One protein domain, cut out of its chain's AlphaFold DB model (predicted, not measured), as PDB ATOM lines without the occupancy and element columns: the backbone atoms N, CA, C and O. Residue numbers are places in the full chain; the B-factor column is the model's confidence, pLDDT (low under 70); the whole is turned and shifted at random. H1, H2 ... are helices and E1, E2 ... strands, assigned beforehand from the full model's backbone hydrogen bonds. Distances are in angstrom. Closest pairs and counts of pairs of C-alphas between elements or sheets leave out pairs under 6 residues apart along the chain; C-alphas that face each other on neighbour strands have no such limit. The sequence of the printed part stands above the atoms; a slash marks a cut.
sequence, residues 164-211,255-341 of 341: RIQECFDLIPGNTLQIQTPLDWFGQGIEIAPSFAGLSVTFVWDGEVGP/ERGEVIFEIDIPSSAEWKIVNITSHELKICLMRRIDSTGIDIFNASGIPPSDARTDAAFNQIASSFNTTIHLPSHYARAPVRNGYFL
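This is residues 164 to 211 and 255 to 341 of the 341 residues of an uncharacterized protein of Ustilago maydis (strain 521 / FGSC 9021) (UniProt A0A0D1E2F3). This is a sandwich of two four-stranded sheets lying face to face, E1 E6 E7 E3 on E2 E5 E8 E4, with their strands nearly aligned and two short helices, H1 and H2, beyond one end. After E8 the last stretch, residues 327 to 341, has no named element and folds back past the edge strand E3. The printed part has 135 residues, with eight named strands and two named helices in the order E1 E2 E3 E4 E5 H1 E6 E7 H2 E8, and both sheets are mixed. The class is mostly strand, though only 64 of the 135 residues are in named elements. The whole is compact, with a radius of gyration of the C-alphas of 14.6 A, and elongated, spanning 44 by 29 by 24 A.

Start with the first sheet: find C-alpha 164 at (215.008, 172.952, 151.999), where E1 begins, and go 18.0 A to residue 170. Beside it look for E6, residues 281 to 287, 19.1 A long, then E7, residues 291 to 298, 21.8 A, and E3, residues 189 to 192, 10.0 A. For the second sheet, begin at C-alpha 176 at (202.527, 154.245, 143.743), where E2 sets out on its 19.9 A to residue 182. Next to it come E5, residues 258 to 264, 19.5 A long, E8, residues 321 to 326, 16.3 A, and E4, residues 200 to 205, 16.6 A. E8 ends at C-alpha 326 at (193.988, 168.832, 149.327). The helices are H1, residues 268 to 273, 8.9 A, and H2, residues 311 to 316, 8.8 A.

Take the strongly twisted sheet E1 E6 E7 E3 first; its edge strands are E1 and E3. E1 and E6 are antiparallel, with N 166 and O 285 2.8 A apart. E6 and E7 form a hairpin, antiparallel at 158 degrees, and here N 284 and O 295 are 2.8 A apart. E7 and E3 are parallel at 19 degrees, with N 191 and O 292 2.9 A apart. In the other sheet, E2 E5 E8 E4, E2 and E5 are antiparallel, with N 179 and O 261 at 2.8 A. E5 and E8 are antiparallel at 166 degrees, with N 262 and O 323 at 2.8 A. E8 and E4 are parallel at 18 degrees, with N 324 and O 202 at 2.8 A. Now look across the sandwich, two sheets face to face: the facing parts are 10.6 A apart centre to centre, their best planes differ by 6 degrees, and the strands of one stand at 19 degrees to those of the other. The closest C-alphas of E2 and E6, those of Ile 179 and Leu 285, are 8.0 A apart. E1 and E2 are near each other, with 6 pairs of C-alphas within 10 A. H1 and H2 are close but not clearly touching, the closest C-alphas being those of Trp 271 and Ile 316, 6.8 A apart; their tilt is shallow, 25 degrees, opposite ways. Neither helix is on either sheet, and in both H1 and H2 every O i to N i+4 pair is within hydrogen-bond range.

The two C-alphas farthest apart, those of Glu 255 and Asn 275, are 45.1 A apart. Residues 212 to 254 are not printed, and C-alphas 211 and 255 stand 18.9 A apart across this cut. Of the links that are printed whole, E7 to H2, with 12 residues, is long. The printed part ends at Leu 341, the chain's last residue. Mean pLDDT of the printed part is 72.7; 50 residues are under 70, among them 193 to 202, 299 to 310 and 328 to 341.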
ATOM      1  N   ARG A 164     214.278 173.999 151.286       77.69
ATOM      2  CA  ARG A 164     215.008 172.952 151.999       77.69
ATOM      3  C   ARG A 164     214.389 171.605 151.659       77.69
ATOM      4  O   ARG A 164     213.168 171.463 151.714       77.69
ATOM      5  N   ILE A 165     215.232 170.635 151.335       82.38
ATOM      6  CA  ILE A 165     214.832 169.232 151.223       82.38
ATOM      7  C   ILE A 165     214.533 168.730 152.639       82.38
ATOM      8  O   ILE A 165     215.377 168.870 153.526       82.38
ATOM      9  N   GLN A 166     213.329 168.207 152.860       84.81
ATOM     10  CA  GLN A 166     212.953 167.559 154.119       84.81
ATOM     11  C   GLN A 166     213.276 166.068 154.072       84.81
ATOM     12  O   GLN A 166     213.950 165.557 154.961       84.81
ATOM     13  N   GLU A 167     212.815 165.396 153.022       88.94
ATOM     14  CA  GLU A 167     212.903 163.947 152.879       88.94
ATOM     15  C   GLU A 167     212.999 163.573 151.400       88.94
ATOM     16  O   GLU A 167     212.499 164.309 150.551       88.94
ATOM     17  N   CYS A 168     213.648 162.448 151.097       88.88
ATOM     18  CA  CYS A 168     213.768 161.904 149.750       88.88
ATOM     19  C   CYS A 168     213.415 160.421 149.745       88.88
ATOM     20  O   CYS A 168     213.835 159.675 150.628       88.88
ATOM     21  N   PHE A 169     212.720 160.003 148.698       90.69
ATOM     22  CA  PHE A 169     212.164 158.672 148.535       90.69
ATOM     23  C   PHE A 169     212.768 158.009 147.299       90.69
ATOM     24  O   PHE A 169     212.887 158.629 146.236       90.69
ATOM     25  N   ASP A 170     213.158 156.747 147.456       90.06
ATOM     26  CA  ASP A 170     213.635 155.921 146.352       90.06
ATOM     27  C   ASP A 170     212.474 155.494 145.451       90.06
ATOM     28  O   ASP A 170     211.348 155.285 145.908       90.06
ATOM     29  N   LEU A 171     212.761 155.343 144.159       89.88
ATOM     30  CA  LEU A 171     211.752 155.014 143.160       89.88
ATOM     31  C   LEU A 171     211.712 153.512 142.891       89.88
ATOM     32  O   LEU A 171     212.694 152.918 142.434       89.88
ATOM     33  N   ILE A 172     210.546 152.914 143.126       92.31
ATOM     34  CA  ILE A 172     210.262 151.521 142.787       92.31
ATOM     35  C   ILE A 172     209.350 151.510 141.552       92.31
ATOM     36  O   ILE A 172     208.196 151.923 141.660       92.31
ATOM     37  N   PRO A 173     209.839 151.070 140.377       92.19
ATOM     38  CA  PRO A 173     209.061 151.091 139.143       92.19
ATOM     39  C   PRO A 173     207.720 150.358 139.247       92.19
ATOM     40  O   PRO A 173     207.671 149.226 139.728       92.19
ATOM     41  N   GLY A 174     206.655 150.980 138.737       89.31
ATOM     42  CA  GLY A 174     205.296 150.425 138.724       89.31
ATOM     43  C   GLY A 174     204.552 150.482 140.061       89.31
ATOM     44  O   GLY A 174     203.424 150.001 140.127       89.31
ATOM     45  N   ASN A 175     205.156 151.048 141.110       94.19
ATOM     46  CA  ASN A 175     204.488 151.279 142.386       94.19
ATOM     47  C   ASN A 175     203.982 152.718 142.490       94.19
ATOM     48  O   ASN A 175     204.541 153.637 141.893       94.19
ATOM     49  N   THR A 176     202.982 152.916 143.342       91.94
ATOM     50  CA  THR A 176     202.527 154.245 143.743       91.94
ATOM     51  C   THR A 176     203.245 154.670 145.023       91.94
ATOM     52  O   THR A 176     203.252 153.945 146.022       91.94
ATOM     53  N   LEU A 177     203.875 155.843 144.992       91.88
ATOM     54  CA  LEU A 177     204.500 156.484 146.143       91.88
ATOM     55  C   LEU A 177     203.516 157.472 146.767       91.88
ATOM     56  O   LEU A 177     203.052 158.390 146.096       91.88
ATOM     57  N   GLN A 178     203.240 157.312 148.060       93.12
ATOM     58  CA  GLN A 178     202.387 158.222 148.814       93.12
ATOM     59  C   GLN A 178     203.221 159.011 149.827       93.12
ATOM     60  O   GLN A 178     203.902 158.425 150.668       93.12
ATOM     61  N   ILE A 179     203.167 160.340 149.746       90.31
ATOM     62  CA  ILE A 179     203.869 161.260 150.647       90.31
ATOM     63  C   ILE A 179     202.828 162.134 151.334       90.31
ATOM     64  O   ILE A 179     202.056 162.824 150.671       90.31
ATOM     65  N   GLN A 180     202.835 162.144 152.663       89.88
ATOM     66  CA  GLN A 180     201.946 162.965 153.475       89.88
ATOM     67  C   GLN A 180     202.757 164.041 154.188       89.88
ATOM     68  O   GLN A 180     203.772 163.750 154.820       89.88
ATOM     69  N   THR A 181     202.317 165.294 154.093       86.44
ATOM     70  CA  THR A 181     202.945 166.403 154.818       86.44
ATOM     71  C   THR A 181     201.885 167.292 155.458       86.44
ATOM     72  O   THR A 181     200.881 167.615 154.813       86.44
ATOM     73  N   PRO A 182     202.094 167.740 156.706       83.12
ATOM     74  CA  PRO A 182     201.211 168.719 157.313       83.12
ATOM     75  C   PRO A 182     201.374 170.083 156.637       83.12
ATOM     76  O   PRO A 182     202.477 170.467 156.233       83.12
ATOM     77  N   LEU A 183     200.279 170.840 156.572       75.31
ATOM     78  CA  LEU A 183     200.313 172.265 156.269       75.31
ATOM     79  C   LEU A 183     200.543 173.054 157.555       75.31
ATOM     80  O   LEU A 183     199.871 172.881 158.568       75.31
ATOM     81  N   ASP A 184     201.487 173.973 157.516       73.88
ATOM     82  CA  ASP A 184     201.885 174.755 158.676       73.88
ATOM     83  C   ASP A 184     200.906 175.905 158.973       73.88
ATOM     84  O   ASP A 184     200.728 176.282 160.136       73.88
ATOM     85  N   TRP A 185     200.264 176.471 157.940       66.06
ATOM     86  CA  TRP A 185     199.299 177.574 158.060       66.06
ATOM     87  C   TRP A 185     198.323 177.647 156.875       66.06
ATOM     88  O   TRP A 185     198.624 177.188 155.777       66.06
ATOM     89  N   PHE A 186     197.159 178.280 157.076       64.12
ATOM     90  CA  PHE A 186     196.144 178.503 156.033       64.12
ATOM     91  C   PHE A 186     196.669 179.329 154.862       64.12
ATOM     92  O   PHE A 186     197.160 180.437 155.059       64.12
ATOM     93  N   GLY A 187     196.498 178.814 153.643       62.84
ATOM     94  CA  GLY A 187     196.972 179.478 152.426       62.84
ATOM     95  C   GLY A 187     198.460 179.270 152.133       62.84
ATOM     96  O   GLY A 187     198.997 179.974 151.282       62.84
ATOM     97  N   GLN A 188     199.128 178.328 152.810       69.38
ATOM     98  CA  GLN A 188     200.436 177.836 152.375       69.38
ATOM     99  C   GLN A 188     200.349 177.332 150.928       69.38
ATOM    100  O   GLN A 188     199.419 176.610 150.563       69.38
ATOM    101  N   GLY A 189     201.310 177.746 150.103       69.94
ATOM    102  CA  GLY A 189     201.406 177.314 148.718       69.94
ATOM    103  C   GLY A 189     201.758 175.834 148.615       69.94
ATOM    104  O   GLY A 189     202.453 175.280 149.466       69.94
ATOM    105  N   ILE A 190     201.305 175.206 147.540       75.38
ATOM    106  CA  ILE A 190     201.627 173.826 147.195       75.38
ATOM    107  C   ILE A 190     202.263 173.869 145.825       75.38
ATOM    108  O   ILE A 190     201.674 174.380 144.873       75.38
ATOM    109  N   GLU A 191     203.505 173.417 145.766       73.88
ATOM    110  CA  GLU A 191     204.349 173.541 144.591       73.88
ATOM    111  C   GLU A 191     204.687 172.157 144.050       73.88
ATOM    112  O   GLU A 191     205.039 171.240 144.788       73.88
ATOM    113  N   ILE A 192     204.591 172.016 142.740       70.69
ATOM    114  CA  ILE A 192     205.111 170.862 142.023       70.69
ATOM    115  C   ILE A 192     206.242 171.407 141.180       70.69
ATOM    116  O   ILE A 192     206.052 172.370 140.443       70.69
ATOM    117  N   ALA A 193     207.439 170.872 141.344       66.19
ATOM    118  CA  ALA A 193     208.587 171.477 140.703       66.19
ATOM    119  C   ALA A 193     208.518 171.428 139.162       66.19
ATOM    120  O   ALA A 193     207.881 170.551 138.590       66.19
ATOM    121  N   PRO A 194     209.232 172.327 138.462       56.81
ATOM    122  CA  PRO A 194     209.433 172.261 137.009       56.81
ATOM    123  C   PRO A 194     209.868 170.889 136.480       56.81
ATOM    124  O   PRO A 194     209.543 170.525 135.359       56.81
ATOM    125  N   SER A 195     210.630 170.129 137.266       57.00
ATOM    126  CA  SER A 195     211.082 168.781 136.900       57.00
ATOM    127  C   SER A 195     209.921 167.802 136.691       57.00
ATOM    128  O   SER A 195     210.085 166.804 136.001       57.00
ATOM    129  N   PHE A 196     208.742 168.125 137.228       61.28
ATOM    130  CA  PHE A 196     207.481 167.430 137.022       61.28
ATOM    131  C   PHE A 196     206.690 167.978 135.810       61.28
ATOM    132  O   PHE A 196     205.548 167.587 135.601       61.28
ATOM    133  N   ALA A 197     207.236 168.890 134.993       48.66
ATOM    134  CA  ALA A 197     206.485 169.587 133.935       48.66
ATOM    135  C   ALA A 197     205.967 168.688 132.793       48.66
ATOM    136  O   ALA A 197     205.150 169.148 131.995       48.66
ATOM    137  N   GLY A 198     206.409 167.430 132.703       47.97
ATOM    138  CA  GLY A 198     205.842 166.434 131.788       47.97
ATOM    139  C   GLY A 198     204.698 165.611 132.387       47.97
ATOM    140  O   GLY A 198     204.095 164.814 131.677       47.97
ATOM    141  N   LEU A 199     204.420 165.773 133.679       60.06
ATOM    142  CA  LEU A 199     203.565 164.880 134.445       60.06
ATOM    143  C   LEU A 199     202.112 165.302 134.378       60.06
ATOM    144  O   LEU A 199     201.772 166.484 134.465       60.06
ATOM    145  N   SER A 200     201.243 164.303 134.273       63.34
ATOM    146  CA  SER A 200     199.827 164.503 134.535       63.34
ATOM    147  C   SER A 200     199.675 164.818 136.020       63.34
ATOM    148  O   SER A 200     200.019 164.000 136.870       63.34
ATOM    149  N   VAL A 201     199.209 166.025 136.331       67.69
ATOM    150  CA  VAL A 201     198.935 166.449 137.702       67.69
ATOM    151  C   VAL A 201     197.435 166.607 137.879       67.69
ATOM    152  O   VAL A 201     196.812 167.450 137.231       67.69
ATOM    153  N   THR A 202     196.869 165.847 138.811       67.00
ATOM    154  CA  THR A 202     195.459 165.946 139.194       67.00
ATOM    155  C   THR A 202     195.341 166.516 140.599       67.00
ATOM    156  O   THR A 202     196.042 166.087 141.508       67.00
ATOM    157  N   PHE A 203     194.433 167.469 140.796       70.50
ATOM    158  CA  PHE A 203     194.131 168.015 142.117       70.50
ATOM    159  C   PHE A 203     192.752 167.559 142.577       70.50
ATOM    160  O   PHE A 203     191.760 167.745 141.865       70.50
ATOM    161  N   VAL A 204     192.701 166.997 143.781       65.56
ATOM    162  CA  VAL A 204     191.493 166.451 144.398       65.56
ATOM    163  C   VAL A 204     191.258 167.164 145.726       65.56
ATOM    164  O   VAL A 204     192.101 167.104 146.615       65.56
ATOM    165  N   TRP A 205     190.116 167.825 145.881       70.81
ATOM    166  CA  TRP A 205     189.682 168.441 147.134       70.81
ATOM    167  C   TRP A 205     188.578 167.606 147.764       70.81
ATOM    168  O   TRP A 205     187.532 167.424 147.152       70.81
ATOM    169  N   ASP A 206     188.800 167.101 148.978       64.56
ATOM    170  CA  ASP A 206     187.816 166.308 149.740       64.56
ATOM    171  C   ASP A 206     187.126 165.189 148.916       64.56
ATOM    172  O   ASP A 206     185.964 164.855 149.135       64.56
ATOM    173  N   GLY A 207     187.849 164.593 147.960       58.09
ATOM    174  CA  GLY A 207     187.346 163.524 147.085       58.09
ATOM    175  C   GLY A 207     186.735 163.983 145.756       58.09
ATOM    176  O   GLY A 207     186.420 163.136 144.921       58.09
ATOM    177  N   GLU A 208     186.620 165.289 145.511       50.16
ATOM    178  CA  GLU A 208     186.157 165.862 144.242       50.16
ATOM    179  C   GLU A 208     187.315 166.477 143.442       50.16
ATOM    180  O   GLU A 208     188.228 167.091 143.992       50.16
ATOM    181  N   VAL A 209     187.300 166.311 142.117       55.16
ATOM    182  CA  VAL A 209     188.314 166.911 141.236       55.16
ATOM    183  C   VAL A 209     187.973 168.381 141.003       55.16
ATOM    184  O   VAL A 209     186.902 168.703 140.489       55.16
ATOM    185  N   GLY A 210     188.921 169.267 141.309       48.22
ATOM    186  CA  GLY A 210     188.765 170.714 141.145       48.22
ATOM    187  C   GLY A 210     188.453 171.464 142.447       48.22
ATOM    188  O   GLY A 210     188.058 170.862 143.444       48.22
ATOM    189  N   PRO A 211     188.687 172.789 142.477       50.91
ATOM    190  CA  PRO A 211     188.519 173.575 143.690       50.91
ATOM    191  C   PRO A 211     187.050 173.554 144.141       50.91
ATOM    192  O   PRO A 211     186.156 173.628 143.293       50.91
ATOM    193  N   GLU A 255     191.789 172.982 162.055       55.00
ATOM    194  CA  GLU A 255     192.790 171.929 162.062       55.00
ATOM    195  C   GLU A 255     193.712 172.150 160.868       55.00
ATOM    196  O   GLU A 255     193.280 172.507 159.769       55.00
ATOM    197  N   ARG A 256     195.013 172.046 161.125       64.56
ATOM    198  CA  ARG A 256     196.015 172.151 160.075       64.56
ATOM    199  C   ARG A 256     195.825 170.940 159.175       64.56
ATOM    200  O   ARG A 256     196.074 169.823 159.613       64.56
ATOM    201  N   GLY A 257     195.316 171.172 157.970       71.88
ATOM    202  CA  GLY A 257     195.088 170.106 157.005       71.88
ATOM    203  C   GLY A 257     196.399 169.458 156.566       71.88
ATOM    204  O   GLY A 257     197.471 170.059 156.658       71.88
ATOM    205  N   GLU A 258     196.311 168.233 156.070       83.50
ATOM    206  CA  GLU A 258     197.435 167.517 155.474       83.50
ATOM    207  C   GLU A 258     197.282 167.494 153.956       83.50
ATOM    208  O   GLU A 258     196.170 167.491 153.427       83.50
ATOM    209  N   VAL A 259     198.415 167.500 153.262       83.50
ATOM    210  CA  VAL A 259     198.480 167.289 151.816       83.50
ATOM    211  C   VAL A 259     199.026 165.901 151.575       83.50
ATOM    212  O   VAL A 259     200.034 165.520 152.178       83.50
ATOM    213  N   ILE A 260     198.375 165.176 150.673       88.31
ATOM    214  CA  ILE A 260     198.820 163.858 150.239       88.31
ATOM    215  C   ILE A 260     199.216 163.965 148.771       88.31
ATOM    216  O   ILE A 260     198.399 164.335 147.930       88.31
ATOM    217  N   PHE A 261     200.471 163.648 148.480       87.69
ATOM    218  CA  PHE A 261     200.971 163.454 147.128       87.69
ATOM    219  C   PHE A 261     200.952 161.957 146.835       87.69
ATOM    220  O   PHE A 261     201.644 161.191 147.503       87.69
ATOM    221  N   GLU A 262     200.166 161.549 145.853       89.94
ATOM    222  CA  GLU A 262     200.121 160.192 145.323       89.94
ATOM    223  C   GLU A 262     200.775 160.201 143.945       89.94
ATOM    224  O   GLU A 262     200.357 160.950 143.067       89.94
ATOM    225  N   ILE A 263     201.856 159.445 143.772       89.62
ATOM    226  CA  ILE A 263     202.704 159.518 142.585       89.62
ATOM    227  C   ILE A 263     202.857 158.121 142.004       89.62
ATOM    228  O   ILE A 263     203.528 157.270 142.590       89.62
ATOM    229  N   ASP A 264     202.277 157.894 140.834       89.62
ATOM    230  CA  ASP A 264     202.456 156.664 140.076       89.62
ATOM    231  C   ASP A 264     203.836 156.677 139.417       89.62
ATOM    232  O   ASP A 264     204.141 157.523 138.568       89.62
ATOM    233  N   ILE A 265     204.696 155.743 139.827       90.62
ATOM    234  CA  ILE A 265     206.048 155.616 139.285       90.62
ATOM    235  C   ILE A 265     205.979 154.815 137.976       90.62
ATOM    236  O   ILE A 265     205.414 153.715 137.978       90.62
ATOM    237  N   PRO A 266     206.622 155.287 136.885       88.94
ATOM    238  CA  PRO A 266     206.640 154.592 135.604       88.94
ATOM    239  C   PRO A 266     207.052 153.127 135.741       88.94
ATOM    240  O   PRO A 266     207.874 152.753 136.589       88.94
ATOM    241  N   SER A 267     206.492 152.284 134.886       92.81
ATOM    242  CA  SER A 267     206.767 150.851 134.862       92.81
ATOM    243  C   SER A 267     208.208 150.563 134.438       92.81
ATOM    244  O   SER A 267     208.814 151.311 133.672       92.81
ATOM    245  N   SER A 268     208.761 149.415 134.842       91.69
ATOM    246  CA  SER A 268     210.120 149.001 134.443       91.69
ATOM    247  C   SER A 268     210.359 148.997 132.924       91.69
ATOM    248  O   SER A 268     211.508 149.062 132.492       91.69
ATOM    249  N   ALA A 269     209.307 148.877 132.107       91.31
ATOM    250  CA  ALA A 269     209.409 148.961 130.652       91.31
ATOM    251  C   ALA A 269     209.734 150.389 130.181       91.31
ATOM    252  O   ALA A 269     210.591 150.559 129.318       91.31
ATOM    253  N   GLU A 270     209.119 151.402 130.787       89.00
ATOM    254  CA  GLU A 270     209.329 152.814 130.445       89.00
ATOM    255  C   GLU A 270     210.741 153.273 130.812       89.00
ATOM    256  O   GLU A 270     211.425 153.873 129.984       89.00
ATOM    257  N   TRP A 271     211.238 152.873 131.987       88.62
ATOM    258  CA  TRP A 271     212.628 153.118 132.397       88.62
ATOM    259  C   TRP A 271     213.651 152.510 131.425       88.62
ATOM    260  O   TRP A 271     214.676 153.119 131.119       88.62
ATOM    261  N   LYS A 272     213.364 151.319 130.880       88.56
ATOM    262  CA  LYS A 272     214.236 150.672 129.886       88.56
ATOM    263  C   LYS A 272     214.259 151.409 128.551       88.56
ATOM    264  O   LYS A 272     215.314 151.453 127.926       88.56
ATOM    265  N   ILE A 273     213.131 151.976 128.116       87.44
ATOM    266  CA  ILE A 273     213.039 152.720 126.848       87.44
ATOM    267  C   ILE A 273     213.946 153.954 126.876       87.44
ATOM    268  O   ILE A 273     214.619 154.238 125.889       87.44
ATOM    269  N   VAL A 274     214.003 154.652 128.014       84.19
ATOM    270  CA  VAL A 274     214.828 155.860 128.185       84.19
ATOM    271  C   VAL A 274     216.281 155.569 128.574       84.19
ATOM    272  O   VAL A 274     217.086 156.491 128.645       84.19
ATOM    273  N   ASN A 275     216.628 154.299 128.821       87.38
ATOM    274  CA  ASN A 275     217.959 153.864 129.252       87.38
ATOM    275  C   ASN A 275     218.460 154.558 130.542       87.38
ATOM    276  O   ASN A 275     219.632 154.913 130.646       87.38
ATOM    277  N   ILE A 276     217.570 154.734 131.526       81.00
ATOM    278  CA  ILE A 276     217.877 155.251 132.873       81.00
ATOM    279  C   ILE A 276     217.442 154.209 133.904       81.00
ATOM    280  O   ILE A 276     216.400 153.567 133.748       81.00
ATOM    281  N   THR A 277     218.208 154.045 134.985       85.31
ATOM    282  CA  THR A 277     217.786 153.200 136.110       85.31
ATOM    283  C   THR A 277     217.014 154.001 137.159       85.31
ATOM    284  O   THR A 277     217.342 155.148 137.451       85.31
ATOM    285  N   SER A 278     215.994 153.404 137.785       83.88
ATOM    286  CA  SER A 278     215.177 154.109 138.788       83.88
ATOM    287  C   SER A 278     215.968 154.547 140.025       83.88
ATOM    288  O   SER A 278     215.581 155.500 140.690       83.88
ATOM    289  N   HIS A 279     217.103 153.898 140.307       85.12
ATOM    290  CA  HIS A 279     218.019 154.269 141.387       85.12
ATOM    291  C   HIS A 279     218.802 155.558 141.122       85.12
ATOM    292  O   HIS A 279     219.424 156.079 142.043       85.12
ATOM    293  N   GLU A 280     218.802 156.065 139.889       83.25
ATOM    294  CA  GLU A 280     219.455 157.331 139.542       83.25
ATOM    295  C   GLU A 280     218.612 158.549 139.919       83.25
ATOM    296  O   GLU A 280     219.137 159.663 139.912       83.25
ATOM    297  N   LEU A 281     217.339 158.356 140.278       84.75
ATOM    298  CA  LEU A 281     216.408 159.422 140.625       84.75
ATOM    299  C   LEU A 281     215.777 159.185 142.001       84.75
ATOM    300  O   LEU A 281     215.607 158.057 142.457       84.75
ATOM    301  N   LYS A 282     215.415 160.283 142.659       88.12
ATOM    302  CA  LYS A 282     214.665 160.309 143.915       88.12
ATOM    303  C   LYS A 282     213.606 161.396 143.833       88.12
ATOM    304  O   LYS A 282     213.866 162.465 143.289       88.12
ATOM    305  N   ILE A 283     212.440 161.154 144.415       87.56
ATOM    306  CA  ILE A 283     211.456 162.218 144.648       87.56
ATOM    307  C   ILE A 283     211.699 162.758 146.047       87.56
ATOM    308  O   ILE A 283     211.783 161.983 146.993       87.56
ATOM    309  N   CYS A 284     211.811 164.072 146.192       86.56
ATOM    310  CA  CYS A 284     212.040 164.697 147.481       86.56
ATOM    311  C   CYS A 284     210.940 165.691 147.837       86.56
ATOM    312  O   CYS A 284     210.510 166.499 147.014       86.56
ATOM    313  N   LEU A 285     210.539 165.663 149.105       87.75
ATOM    314  CA  LEU A 285     209.661 166.647 149.710       87.75
ATOM    315  C   LEU A 285     210.462 167.917 150.010       87.75
ATOM    316  O   LEU A 285     211.444 167.911 150.759       87.75
ATOM    317  N   MET A 286     210.007 169.027 149.453       84.62
ATOM    318  CA  MET A 286     210.576 170.350 149.621       84.62
ATOM    319  C   MET A 286     209.716 171.225 150.528       84.62
ATOM    320  O   MET A 286     208.483 171.230 150.473       84.62
ATOM    321  N   ARG A 287     210.394 172.038 151.338       80.50
ATOM    322  CA  ARG A 287     209.777 173.069 152.170       80.50
ATOM    323  C   ARG A 287     210.422 174.418 151.921       80.50
ATOM    324  O   ARG A 287     211.632 174.598 152.073       80.50
ATOM    325  N   ARG A 288     209.594 175.378 151.542       74.00
ATOM    326  CA  ARG A 288     209.934 176.790 151.410       74.00
ATOM    327  C   ARG A 288     209.248 177.574 152.521       74.00
ATOM    328  O   ARG A 288     208.479 177.037 153.314       74.00
ATOM    329  N   ILE A 289     209.590 178.853 152.603       70.50
ATOM    330  CA  ILE A 289     209.032 179.764 153.609       70.50
ATOM    331  C   ILE A 289     207.527 179.955 153.389       70.50
ATOM    332  O   ILE A 289     206.802 180.192 154.345       70.50
ATOM    333  N   ASP A 290     207.072 179.858 152.143       70.81
ATOM    334  CA  ASP A 290     205.708 180.128 151.699       70.81
ATOM    335  C   ASP A 290     205.001 178.907 151.087       70.81
ATOM    336  O   ASP A 290     203.780 178.936 150.934       70.81
ATOM    337  N   SER A 291     205.730 177.828 150.775       75.12
ATOM    338  CA  SER A 291     205.173 176.632 150.136       75.12
ATOM    339  C   SER A 291     205.746 175.312 150.653       75.12
ATOM    340  O   SER A 291     206.829 175.252 151.237       75.12
ATOM    341  N   THR A 292     205.009 174.229 150.430       79.94
ATOM    342  CA  THR A 292     205.532 172.858 150.466       79.94
ATOM    343  C   THR A 292     205.288 172.195 149.119       79.94
ATOM    344  O   THR A 292     204.391 172.599 148.387       79.94
ATOM    345  N   GLY A 293     206.106 171.227 148.742       83.94
ATOM    346  CA  GLY A 293     206.025 170.658 147.410       83.94
ATOM    347  C   GLY A 293     206.910 169.453 147.215       83.94
ATOM    348  O   GLY A 293     207.621 169.056 148.132       83.94
ATOM    349  N   ILE A 294     206.897 168.907 146.009       83.31
ATOM    350  CA  ILE A 294     207.754 167.787 145.618       83.31
ATOM    351  C   ILE A 294     208.598 168.154 144.397       83.31
ATOM    352  O   ILE A 294     208.168 168.935 143.544       83.31
ATOM    353  N   ASP A 295     209.808 167.600 144.337       81.44
ATOM    354  CA  ASP A 295     210.756 167.790 143.237       81.44
ATOM    355  C   ASP A 295     211.561 166.494 142.984       81.44
ATOM    356  O   ASP A 295     211.773 165.706 143.909       81.44
ATOM    357  N   ILE A 296     211.938 166.229 141.729       78.69
ATOM    358  CA  ILE A 296     212.726 165.056 141.335       78.69
ATOM    359  C   ILE A 296     214.195 165.454 141.321       78.69
ATOM    360  O   ILE A 296     214.618 166.344 140.585       78.69
ATOM    361  N   PHE A 297     214.992 164.744 142.103       75.50
ATOM    362  CA  PHE A 297     216.429 164.924 142.189       75.50
ATOM    363  C   PHE A 297     217.137 163.736 141.555       75.50
ATOM    364  O   PHE A 297     216.666 162.599 141.618       75.50
ATOM    365  N   ASN A 298     218.330 163.978 141.016       73.69
ATOM    366  CA  ASN A 298     219.271 162.885 140.811       73.69
ATOM    367  C   ASN A 298     219.621 162.278 142.185       73.69
ATOM    368  O   ASN A 298     219.708 163.004 143.176       73.69
ATOM    369  N   ALA A 299     219.870 160.972 142.259       69.19
ATOM    370  CA  ALA A 299     220.280 160.269 143.475       69.19
ATOM    371  C   ALA A 299     221.522 160.870 144.160       69.19
ATOM    372  O   ALA A 299     221.715 160.678 145.359       69.19
ATOM    373  N   SER A 300     222.314 161.655 143.424       64.06
ATOM    374  CA  SER A 300     223.425 162.467 143.941       64.06
ATOM    375  C   SER A 300     222.983 163.667 144.804       64.06
ATOM    376  O   SER A 300     223.829 164.349 145.375       64.06
ATOM    377  N   GLY A 301     221.679 163.959 144.887       60.25
ATOM    378  CA  GLY A 301     221.103 165.046 145.686       60.25
ATOM    379  C   GLY A 301     221.278 166.446 145.090       60.25
ATOM    380  O   GLY A 301     221.077 167.436 145.789       60.25
ATOM    381  N   ILE A 302     221.667 166.547 143.815       58.66
ATOM    382  CA  ILE A 302     221.847 167.829 143.123       58.66
ATOM    383  C   ILE A 302     220.469 168.356 142.694       58.66
ATOM    384  O   ILE A 302     219.743 167.616 142.022       58.66
ATOM    385  N   PRO A 303     220.098 169.602 143.056       56.00
ATOM    386  CA  PRO A 303     218.845 170.202 142.625       56.00
ATOM    387  C   PRO A 303     218.721 170.243 141.102       56.00
ATOM    388  O   PRO A 303     219.702 170.564 140.426       56.00
ATOM    389  N   PRO A 304     217.528 170.000 140.539       53.19
ATOM    390  CA  PRO A 304     217.332 170.032 139.092       53.19
ATOM    391  C   PRO A 304     217.556 171.418 138.469       53.19
ATOM    392  O   PRO A 304     217.807 171.497 137.274       53.19
ATOM    393  N   SER A 305     217.543 172.507 139.252       54.25
ATOM    394  CA  SER A 305     217.963 173.836 138.770       54.25
ATOM    395  C   SER A 305     219.455 173.923 138.437       54.25
ATOM    396  O   SER A 305     219.853 174.778 137.650       54.25
ATOM    397  N   ASP A 306     220.267 173.050 139.038       47.91
ATOM    398  CA  ASP A 306     221.730 173.069 138.955       47.91
ATOM    399  C   ASP A 306     222.269 171.872 138.147       47.91
ATOM    400  O   ASP A 306     223.428 171.867 137.723       47.91
ATOM    401  N   ALA A 307     221.434 170.854 137.914       52.06
ATOM    402  CA  ALA A 307     221.758 169.688 137.108       52.06
ATOM    403  C   ALA A 307     221.327 169.902 135.650       52.06
ATOM    404  O   ALA A 307     220.194 170.275 135.360       52.06
ATOM    405  N   ARG A 308     222.224 169.615 134.702       53.50
ATOM    406  CA  ARG A 308     221.883 169.591 133.275       53.50
ATOM    407  C   ARG A 308     220.831 168.500 133.051       53.50
ATOM    408  O   ARG A 308     221.164 167.320 133.121       53.50
ATOM    409  N   THR A 309     219.581 168.884 132.803       60.50
ATOM    410  CA  THR A 309     218.500 167.942 132.489       60.50
ATOM    411  C   THR A 309     218.776 167.276 131.147       60.50
ATOM    412  O   THR A 309     218.776 167.941 130.108       60.50
ATOM    413  N   ASP A 310     219.056 165.976 131.178       68.56
ATOM    414  CA  ASP A 310     219.223 165.152 129.982       68.56
ATOM    415  C   ASP A 310     217.861 164.924 129.295       68.56
ATOM    416  O   ASP A 310     216.809 164.934 129.936       68.56
ATOM    417  N   ALA A 311     217.866 164.691 127.984       73.69
ATOM    418  CA  ALA A 311     216.671 164.366 127.212       73.69
ATOM    419  C   ALA A 311     215.960 163.121 127.765       73.69
ATOM    420  O   ALA A 311     214.732 163.098 127.839       73.69
ATOM    421  N   ALA A 312     216.725 162.127 128.221       75.69
ATOM    422  CA  ALA A 312     216.184 160.918 128.833       75.69
ATOM    423  C   ALA A 312     215.456 161.207 130.162       75.69
ATOM    424  O   ALA A 312     214.405 160.621 130.423       75.69
ATOM    425  N   PHE A 313     215.949 162.169 130.958       75.81
ATOM    426  CA  PHE A 313     215.262 162.629 132.168       75.81
ATOM    427  C   PHE A 313     213.920 163.282 131.828       75.81
ATOM    428  O   PHE A 313     212.901 162.919 132.400       75.81
ATOM    429  N   ASN A 314     213.899 164.196 130.856       74.62
ATOM    430  CA  ASN A 314     212.658 164.853 130.440       74.62
ATOM    431  C   ASN A 314     211.633 163.853 129.889       74.62
ATOM    432  O   ASN A 314     210.434 164.017 130.097       74.62
ATOM    433  N   GLN A 315     212.101 162.805 129.206       77.25
ATOM    434  CA  GLN A 315     211.237 161.759 128.673       77.25
ATOM    435  C   GLN A 315     210.608 160.920 129.794       77.25
ATOM    436  O   GLN A 315     209.389 160.765 129.812       77.25
ATOM    437  N   ILE A 316     211.392 160.437 130.767       80.00
ATOM    438  CA  ILE A 316     210.839 159.649 131.883       80.00
ATOM    439  C   ILE A 316     210.002 160.501 132.836       80.00
ATOM    440  O   ILE A 316     208.972 160.051 133.325       80.00
ATOM    441  N   ALA A 317     210.386 161.764 133.032       76.56
ATOM    442  CA  ALA A 317     209.633 162.745 133.800       76.56
ATOM    443  C   ALA A 317     208.330 163.181 133.115       76.56
ATOM    444  O   ALA A 317     207.649 164.043 133.648       76.56
ATOM    445  N   SER A 318     207.969 162.632 131.951       74.81
ATOM    446  CA  SER A 318     206.618 162.768 131.390       74.81
ATOM    447  C   SER A 318     205.707 161.574 131.674       74.81
ATOM    448  O   SER A 318     204.496 161.657 131.499       74.81
ATOM    449  N   SER A 319     206.281 160.469 132.150       81.31
ATOM    450  CA  SER A 319     205.563 159.215 132.379       81.31
ATOM    451  C   SER A 319     205.025 159.057 133.800       81.31
ATOM    452  O   SER A 319     204.235 158.146 134.027       81.31
ATOM    453  N   PHE A 320     205.441 159.878 134.771       81.50
ATOM    454  CA  PHE A 320     204.813 159.810 136.094       81.50
ATOM    455  C   PHE A 320     203.392 160.404 136.024       81.50
ATOM    456  O   PHE A 320     203.026 161.184 135.136       81.50
ATOM    457  N   ASN A 321     202.582 160.067 137.009       83.12
ATOM    458  CA  ASN A 321     201.285 160.687 137.202       83.12
ATOM    459  C   ASN A 321     201.163 161.041 138.676       83.12
ATOM    460  O   ASN A 321     201.449 160.212 139.534       83.12
ATOM    461  N   THR A 322     200.794 162.280 138.971       82.25
ATOM    462  CA  THR A 322     200.756 162.801 140.335       82.25
ATOM    463  C   THR A 322     199.349 163.267 140.660       82.25
ATOM    464  O   THR A 322     198.830 164.195 140.042       82.25
ATOM    465  N   THR A 323     198.749 162.688 141.687       82.50
ATOM    466  CA  THR A 323     197.498 163.156 142.274       82.50
ATOM    467  C   THR A 323     197.791 163.839 143.601       82.50
ATOM    468  O   THR A 323     198.481 163.299 144.461       82.50
ATOM    469  N   ILE A 324     197.290 165.058 143.775       82.50
ATOM    470  CA  ILE A 324     197.440 165.828 145.006       82.50
ATOM    471  C   ILE A 324     196.084 165.956 145.670       82.50
ATOM    472  O   ILE A 324     195.183 166.613 145.141       82.50
ATOM    473  N   HIS A 325     195.970 165.373 146.856       81.81
ATOM    474  CA  HIS A 325     194.794 165.500 147.696       81.81
ATOM    475  C   HIS A 325     194.972 166.666 148.658       81.81
ATOM    476  O   HIS A 325     195.951 166.745 149.406       81.81
ATOM    477  N   LEU A 326     194.008 167.577 148.603       76.31
ATOM    478  CA  LEU A 326     193.988 168.832 149.327       76.31
ATOM    479  C   LEU A 326     192.761 168.899 150.234       76.31
ATOM    480  O   LEU A 326     191.678 168.476 149.829       76.31
ATOM    481  N   PRO A 327     192.878 169.517 151.418       70.75
ATOM    482  CA  PRO A 327     191.702 169.843 152.208       70.75
ATOM    483  C   PRO A 327     190.896 170.953 151.512       70.75
ATOM    484  O   PRO A 327     191.476 171.937 151.033       70.75
ATOM    485  N   SER A 328     189.561 170.856 151.502       61.47
ATOM    486  CA  SER A 328     188.638 171.827 150.862       61.47
ATOM    487  C   SER A 328     188.967 173.298 151.120       61.47
ATOM    488  O   SER A 328     188.881 174.155 150.243       61.47
ATOM    489  N   HIS A 329     189.383 173.630 152.330       59.88
ATOM    490  CA  HIS A 329     189.572 175.009 152.760       59.88
ATOM    491  C   HIS A 329     190.943 175.613 152.380       59.88
ATOM    492  O   HIS A 329     191.221 176.762 152.734       59.88
ATOM    493  N   TYR A 330     191.783 174.880 151.637       58.28
ATOM    494  CA  TYR A 330     193.143 175.282 151.238       58.28
ATOM    495  C   TYR A 330     193.307 175.604 149.740       58.28
ATOM    496  O   TYR A 330     194.426 175.722 149.246       58.28
ATOM    497  N   ALA A 331     192.202 175.816 149.016       48.44
ATOM    498  CA  ALA A 331     192.107 176.007 147.560       48.44
ATOM    499  C   ALA A 331     192.785 177.266 146.950       48.44
ATOM    500  O   ALA A 331     192.287 177.834 145.980       48.44
ATOM    501  N   ARG A 332     193.905 177.753 147.496       48.03
ATOM    502  CA  ARG A 332     194.628 178.940 146.990       48.03
ATOM    503  C   ARG A 332     196.138 178.754 146.878       48.03
ATOM    504  O   ARG A 332     196.880 179.732 146.913       48.03
ATOM    505  N   ALA A 333     196.604 177.522 146.733       42.03
ATOM    506  CA  ALA A 333     197.988 177.278 146.373       42.03
ATOM    507  C   ALA A 333     198.194 177.576 144.874       42.03
ATOM    508  O   ALA A 333     197.559 176.921 144.047       42.03
ATOM    509  N   PRO A 334     199.048 178.541 144.486       45.41
ATOM    510  CA  PRO A 334     199.448 178.683 143.094       45.41
ATOM    511  C   PRO A 334     200.233 177.436 142.684       45.41
ATOM    512  O   PRO A 334     201.389 177.265 143.067       45.41
ATOM    513  N   VAL A 335     199.598 176.579 141.891       45.41
ATOM    514  CA  VAL A 335     200.258 175.445 141.251       45.41
ATOM    515  C   VAL A 335     201.156 176.011 140.165       45.41
ATOM    516  O   VAL A 335     200.697 176.451 139.109       45.41
ATOM    517  N   ARG A 336     202.452 176.067 140.447       44.56
ATOM    518  CA  ARG A 336     203.447 176.473 139.464       44.56
ATOM    519  C   ARG A 336     203.983 175.221 138.798       44.56
ATOM    520  O   ARG A 336     204.851 174.593 139.373       44.56
ATOM    521  N   ASN A 337     203.547 174.918 137.575       40.41
ATOM    522  CA  ASN A 337     204.427 174.181 136.670       40.41
ATOM    523  C   ASN A 337     205.627 175.092 136.438       40.41
ATOM    524  O   ASN A 337     205.497 176.157 135.827       40.41
ATOM    525  N   GLY A 338     206.768 174.751 137.025       37.56
ATOM    526  CA  GLY A 338     207.960 175.530 136.766       37.56
ATOM    527  C   GLY A 338     208.311 175.432 135.286       37.56
ATOM    528  O   GLY A 338     208.302 174.356 134.695       37.56
ATOM    529  N   TYR A 339     208.599 176.572 134.680       31.36
ATOM    530  CA  TYR A 339     209.215 176.611 133.365       31.36
ATOM    531  C   TYR A 339     210.725 176.573 133.566       31.36
ATOM    532  O   TYR A 339     211.248 177.264 134.445       31.36
ATOM    533  N   PHE A 340     211.418 175.787 132.747       27.12
ATOM    534  CA  PHE A 340     212.849 175.970 132.537       27.12
ATOM    535  C   PHE A 340     213.044 177.369 131.934       27.12
ATOM    536  O   PHE A 340     212.509 177.650 130.860       27.12
ATOM    537  N   LEU A 341     213.730 178.258 132.658       26.53
ATOM    538  CA  LEU A 341     214.222 179.533 132.127       26.53
ATOM    539  C   LEU A 341     215.659 179.370 131.650       26.53
ATOM    540  O   LEU A 341     216.447 178.763 132.412       26.53
TER     541      LEU A 341